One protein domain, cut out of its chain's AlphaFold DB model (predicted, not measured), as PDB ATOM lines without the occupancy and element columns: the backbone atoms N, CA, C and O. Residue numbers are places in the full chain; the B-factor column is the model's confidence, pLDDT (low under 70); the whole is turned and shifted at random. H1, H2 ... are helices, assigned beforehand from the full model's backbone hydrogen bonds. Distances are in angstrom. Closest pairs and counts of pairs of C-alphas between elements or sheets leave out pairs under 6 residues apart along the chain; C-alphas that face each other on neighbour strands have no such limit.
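AT A GLANCE: This is residues 77 to 100 and 108 to 127 of the 137 residues of the protein "Protein 60a" of Lasius niger (UniProt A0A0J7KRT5). One helix, H1, together with the free tail of residues 77 to 83 before it, makes the long axis, and a shorter helix, H2, is set crosswise near the side of H1. Residues 108 to 116, with no named element, pass beside H1 and lead into H2, while residues 77 to 83 stick out. The printed part has 44 residues with two named helices, H1 then H2, and no named strand; its class is all helix. It is only just loose, close to compact, with a radius of gyration of the C-alphas of 11.5 A, and its elongated outline spans 35 by 21 by 19 A.

IN THESE COORDINATES: The printed part begins at Gln 77, with its C-alpha at (-2.145, -12.966, -14.992). H1 covers residues 84 to 98 and measures 21.7 A from its first to its last C-alpha, from (-14.090, -6.938, -20.298) to (-10.476, 4.996, -38.091). H2 covers residues 117 to 124 and measures 10.6 A, ending with C-alpha 124 at (-10.370, 10.683, -22.752).

HOW THE PARTS SIT: H1 runs mainly toward lower z, and H2 mainly toward higher x. H1 and H2 are near each other, with 8 pairs of C-alphas within 10 A; their closest C-alphas are 8.1 A apart. In H2 every O i to N i+4 pair is within hydrogen-bond range; in H1, 9 of 11 are.

THE WHOLE: The two C-alphas farthest apart, those of Lys 79 and Glu 100, are 36.4 A from each other. Residues 101 to 107 are not printed, and C-alphas 100 and 108 are 16.2 A apart across this cut. The link from H1 to H2 runs across the cut. The mean pLDDT of the printed part is 72.9; residues 77 to 81, 95 to 100 and 108 to 112 are under 70.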
ATOM      1  N   GLN A  77      -0.765 -13.440 -14.924       53.34
ATOM      2  CA  GLN A  77      -2.145 -12.966 -14.992       53.34
ATOM      3  C   GLN A  77      -2.790 -13.268 -16.344       53.34
ATOM      4  O   GLN A  77      -3.995 -13.179 -16.429       53.34
ATOM      5  N   VAL A  78      -2.034 -13.759 -17.332       48.97
ATOM      6  CA  VAL A  78      -2.488 -14.402 -18.575       48.97
ATOM      7  C   VAL A  78      -3.641 -15.409 -18.377       48.97
ATOM      8  O   VAL A  78      -4.417 -15.612 -19.302       48.97
ATOM      9  N   LYS A  79      -3.831 -16.012 -17.188       51.06
ATOM     10  CA  LYS A  79      -5.050 -16.810 -16.903       51.06
ATOM     11  C   LYS A  79      -6.347 -15.988 -16.833       51.06
ATOM     12  O   LYS A  79      -7.427 -16.561 -16.892       51.06
ATOM     13  N   ARG A  80      -6.255 -14.678 -16.635       57.38
ATOM     14  CA  ARG A  80      -7.361 -13.727 -16.616       57.38
ATOM     15  C   ARG A  80      -7.081 -12.733 -17.740       57.38
ATOM     16  O   ARG A  80      -6.169 -11.921 -17.636       57.38
ATOM     17  N   SER A  81      -7.841 -12.822 -18.829       60.97
ATOM     18  CA  SER A  81      -7.907 -11.731 -19.802       60.97
ATOM     19  C   SER A  81      -8.133 -10.404 -19.071       60.97
ATOM     20  O   SER A  81      -8.679 -10.399 -17.959       60.97
ATOM     21  N   ALA A  82      -7.735  -9.284 -19.681       70.12
ATOM     22  CA  ALA A  82      -8.111  -7.977 -19.155       70.12
ATOM     23  C   ALA A  82      -9.626  -7.964 -18.846       70.12
ATOM     24  O   ALA A  82     -10.398  -8.607 -19.572       70.12
ATOM     25  N   PRO A  83     -10.061  -7.307 -17.754       79.31
ATOM     26  CA  PRO A  83     -11.477  -7.119 -17.476       79.31
ATOM     27  C   PRO A  83     -12.191  -6.642 -18.741       79.31
ATOM     28  O   PRO A  83     -11.693  -5.734 -19.406       79.31
ATOM     29  N   LYS A  84     -13.336  -7.251 -19.073       81.00
ATOM     30  CA  LYS A  84     -14.090  -6.938 -20.298       81.00
ATOM     31  C   LYS A  84     -14.307  -5.429 -20.478       81.00
ATOM     32  O   LYS A  84     -14.118  -4.925 -21.570       81.00
ATOM     33  N   PHE A  85     -14.548  -4.712 -19.381       82.38
ATOM     34  CA  PHE A  85     -14.651  -3.253 -19.357       82.38
ATOM     35  C   PHE A  85     -13.437  -2.535 -19.972       82.38
ATOM     36  O   PHE A  85     -13.603  -1.675 -20.825       82.38
ATOM     37  N   LEU A  86     -12.208  -2.911 -19.595       85.56
ATOM     38  CA  LEU A  86     -10.999  -2.297 -20.160       85.56
ATOM     39  C   LEU A  86     -10.796  -2.666 -21.634       85.56
ATOM     40  O   LEU A  86     -10.256  -1.868 -22.393       85.56
ATOM     41  N   LEU A  87     -11.219  -3.867 -22.040       83.56
ATOM     42  CA  LEU A  87     -11.193  -4.260 -23.451       83.56
ATOM     43  C   LEU A  87     -12.182  -3.440 -24.281       83.56
ATOM     44  O   LEU A  87     -11.885  -3.124 -25.427       83.56
ATOM     45  N   ASP A  88     -13.334  -3.109 -23.709       83.88
ATOM     46  CA  ASP A  88     -14.368  -2.337 -24.389       83.88
ATOM     47  C   ASP A  88     -13.956  -0.869 -24.541       83.88
ATOM     48  O   ASP A  88     -14.129  -0.317 -25.624       83.88
ATOM     49  N   ILE A  89     -13.306  -0.281 -23.524       85.31
ATOM     50  CA  ILE A  89     -12.666   1.041 -23.645       85.31
ATOM     51  C   ILE A  89     -11.629   1.031 -24.772       85.31
ATOM     52  O   ILE A  89     -11.683   1.878 -25.655       85.31
ATOM     53  N   TYR A  90     -10.714   0.055 -24.770       83.19
ATOM     54  CA  TYR A  90      -9.648  -0.024 -25.771       83.19
ATOM     55  C   TYR A  90     -10.185  -0.123 -27.205       83.19
ATOM     56  O   TYR A  90      -9.683   0.544 -28.104       83.19
ATOM     57  N   LYS A  91     -11.216  -0.944 -27.432       81.62
ATOM     58  CA  LYS A  91     -11.839  -1.067 -28.757       81.62
ATOM     59  C   LYS A  91     -12.487   0.239 -29.199       81.62
ATOM     60  O   LYS A  91     -12.277   0.646 -30.329       81.62
ATOM     61  N   ASN A  92     -13.205   0.900 -28.292       78.69
ATOM     62  CA  ASN A  92     -13.848   2.176 -28.582       78.69
ATOM     63  C   ASN A  92     -12.816   3.235 -29.013       78.69
ATOM     64  O   ASN A  92     -12.983   3.848 -30.058       78.69
ATOM     65  N   THR A  93     -11.687   3.334 -28.300       78.75
ATOM     66  CA  THR A  93     -10.607   4.267 -28.667       78.75
ATOM     67  C   THR A  93      -9.932   3.944 -30.003       78.75
ATOM     68  O   THR A  93      -9.476   4.851 -30.681       78.75
ATOM     69  N   LEU A  94      -9.848   2.666 -30.396       74.12
ATOM     70  CA  LEU A  94      -9.271   2.287 -31.695       74.12
ATOM     71  C   LEU A  94     -10.209   2.603 -32.863       74.12
ATOM     72  O   LEU A  94      -9.744   2.999 -33.929       74.12
ATOM     73  N   ASP A  95     -11.510   2.391 -32.668       67.00
ATOM     74  CA  ASP A  95     -12.515   2.613 -33.704       67.00
ATOM     75  C   ASP A  95     -12.670   4.125 -34.010       67.00
ATOM     76  O   ASP A  95     -12.893   4.494 -35.163       67.00
ATOM     77  N   GLU A  96     -12.479   5.012 -33.019       62.56
ATOM     78  CA  GLU A  96     -12.521   6.478 -33.200       62.56
ATOM     79  C   GLU A  96     -11.429   7.008 -34.152       62.56
ATOM     80  O   GLU A  96     -11.702   7.890 -34.971       62.56
ATOM     81  N   ASP A  97     -10.218   6.441 -34.114       57.91
ATOM     82  CA  ASP A  97      -9.097   6.851 -34.977       57.91
ATOM     83  C   ASP A  97      -9.299   6.449 -36.457       57.91
ATOM     84  O   ASP A  97      -8.721   7.057 -37.364       57.91
ATOM     85  N   GLU A  98     -10.132   5.438 -36.731       56.62
ATOM     86  CA  GLU A  98     -10.476   4.996 -38.091       56.62
ATOM     87  C   GLU A  98     -11.712   5.727 -38.671       56.62
ATOM     88  O   GLU A  98     -11.948   5.706 -39.888       56.62
ATOM     89  N   GLU A  99     -12.494   6.418 -37.832       48.69
ATOM     90  CA  GLU A  99     -13.838   6.933 -38.136       48.69
ATOM     91  C   GLU A  99     -13.910   8.359 -38.726       48.69
ATOM     92  O   GLU A  99     -14.999   8.925 -38.837       48.69
ATOM     93  N   GLU A 100     -12.832   8.916 -39.294       49.62
ATOM     94  CA  GLU A 100     -12.945  10.124 -40.146       49.62
ATOM     95  C   GLU A 100     -13.726   9.857 -41.467       49.62
ATOM     96  O   GLU A 100     -13.859  10.736 -42.322       49.62
ATOM     97  N   ARG A 108     -22.635   0.128 -33.364       45.34
ATOM     98  CA  ARG A 108     -22.438  -1.305 -33.619       45.34
ATOM     99  C   ARG A 108     -21.077  -1.848 -33.209       45.34
ATOM    100  O   ARG A 108     -20.572  -2.706 -33.923       45.34
ATOM    101  N   LYS A 109     -20.528  -1.436 -32.059       53.50
ATOM    102  CA  LYS A 109     -19.613  -2.299 -31.275       53.50
ATOM    103  C   LYS A 109     -19.194  -1.776 -29.894       53.50
ATOM    104  O   LYS A 109     -18.161  -2.203 -29.390       53.50
ATOM    105  N   ALA A 110     -19.999  -0.935 -29.236       57.25
ATOM    106  CA  ALA A 110     -19.831  -0.762 -27.791       57.25
ATOM    107  C   ALA A 110     -19.950  -2.157 -27.160       57.25
ATOM    108  O   ALA A 110     -20.861  -2.909 -27.517       57.25
ATOM    109  N   GLY A 111     -18.953  -2.569 -26.381       60.50
ATOM    110  CA  GLY A 111     -18.907  -3.923 -25.854       60.50
ATOM    111  C   GLY A 111     -20.011  -4.194 -24.831       60.50
ATOM    112  O   GLY A 111     -21.081  -3.601 -24.858       60.50
ATOM    113  N   GLU A 112     -19.792  -5.140 -23.926       69.06
ATOM    114  CA  GLU A 112     -20.835  -5.535 -22.966       69.06
ATOM    115  C   GLU A 112     -21.257  -4.372 -22.044       69.06
ATOM    116  O   GLU A 112     -22.357  -4.388 -21.493       69.06
ATOM    117  N   PHE A 113     -20.400  -3.354 -21.908       76.19
ATOM    118  CA  PHE A 113     -20.662  -2.144 -21.139       76.19
ATOM    119  C   PHE A 113     -21.116  -0.991 -22.042       76.19
ATOM    120  O   PHE A 113     -20.400  -0.578 -22.954       76.19
ATOM    121  N   ASP A 114     -22.296  -0.450 -21.737       75.38
ATOM    122  CA  ASP A 114     -22.869   0.719 -22.405       75.38
ATOM    123  C   ASP A 114     -22.180   1.994 -21.886       75.38
ATOM    124  O   ASP A 114     -22.610   2.603 -20.905       75.38
ATOM    125  N   LEU A 115     -21.026   2.329 -22.475       79.25
ATOM    126  CA  LEU A 115     -20.279   3.548 -22.160       79.25
ATOM    127  C   LEU A 115     -21.038   4.750 -22.732       79.25
ATOM    128  O   LEU A 115     -21.167   4.892 -23.949       79.25
ATOM    129  N   THR A 116     -21.536   5.632 -21.867       80.12
ATOM    130  CA  THR A 116     -22.220   6.842 -22.327       80.12
ATOM    131  C   THR A 116     -21.214   7.847 -22.897       80.12
ATOM    132  O   THR A 116     -20.031   7.825 -22.562       80.12
ATOM    133  N   GLY A 117     -21.673   8.808 -23.708       80.12
ATOM    134  CA  GLY A 117     -20.791   9.871 -24.220       80.12
ATOM    135  C   GLY A 117     -20.146  10.726 -23.119       80.12
ATOM    136  O   GLY A 117     -19.074  11.295 -23.317       80.12
ATOM    137  N   GLN A 118     -20.766  10.798 -21.935       84.88
ATOM    138  CA  GLN A 118     -20.158  11.442 -20.772       84.88
ATOM    139  C   GLN A 118     -19.022  10.594 -20.184       84.88
ATOM    140  O   GLN A 118     -18.000  11.159 -19.794       84.88
ATOM    141  N   ASP A 119     -19.180   9.268 -20.149       84.62
ATOM    142  CA  ASP A 119     -18.150   8.343 -19.669       84.62
ATOM    143  C   ASP A 119     -16.933   8.349 -20.597       84.62
ATOM    144  O   ASP A 119     -15.810   8.474 -20.119       84.62
ATOM    145  N   LEU A 120     -17.153   8.304 -21.915       82.50
ATOM    146  CA  LEU A 120     -16.083   8.377 -22.919       82.50
ATOM    147  C   LEU A 120     -15.282   9.673 -22.789       82.50
ATOM    148  O   LEU A 120     -14.058   9.641 -22.707       82.50
ATOM    149  N   LYS A 121     -15.972  10.811 -22.644       86.44
ATOM    150  CA  LYS A 121     -15.315  12.101 -22.412       86.44
ATOM    151  C   LYS A 121     -14.502  12.120 -21.116       86.44
ATOM    152  O   LYS A 121     -13.434  12.721 -21.073       86.44
ATOM    153  N   ALA A 122     -15.007  11.508 -20.048       88.12
ATOM    154  CA  ALA A 122     -14.270  11.424 -18.791       88.12
ATOM    155  C   ALA A 122     -13.022  10.536 -18.922       88.12
ATOM    156  O   ALA A 122     -11.986  10.857 -18.341       88.12
ATOM    157  N   ILE A 123     -13.115   9.447 -19.687       88.00
ATOM    158  CA  ILE A 123     -12.001   8.536 -19.971       88.00
ATOM    159  C   ILE A 123     -10.922   9.237 -20.806       88.00
ATOM    160  O   ILE A 123      -9.762   9.187 -20.416       88.00
ATOM    161  N   ASP A 124     -11.295   9.933 -21.882       85.94
ATOM    162  CA  ASP A 124     -10.370  10.683 -22.752       85.94
ATOM    163  C   ASP A 124      -9.593  11.769 -21.987       85.94
ATOM    164  O   ASP A 124      -8.398  11.975 -22.174       85.94
ATOM    165  N   GLN A 125     -10.255  12.422 -21.030       90.50
ATOM    166  CA  GLN A 125      -9.638  13.440 -20.177       90.50
ATOM    167  C   GLN A 125      -8.791  12.869 -19.029       90.50
ATOM    168  O   GLN A 125      -8.226  13.641 -18.249       90.50
ATOM    169  N   SER A 126      -8.743  11.546 -18.867       89.94
ATOM    170  CA  SER A 126      -8.053  10.896 -17.757       89.94
ATOM    171  C   SER A 126      -6.674  10.390 -18.168       89.94
ATOM    172  O   SER A 126      -6.552   9.507 -19.008       89.94
ATOM    173  N   ASP A 127      -5.636  10.835 -17.463       86.31
ATOM    174  CA  ASP A 127      -4.271  10.328 -17.670       86.31
ATOM    175  C   ASP A 127      -4.088   8.873 -17.181       86.31
ATOM    176  O   ASP A 127      -3.158   8.178 -17.592       86.31
TER     177      ASP A 127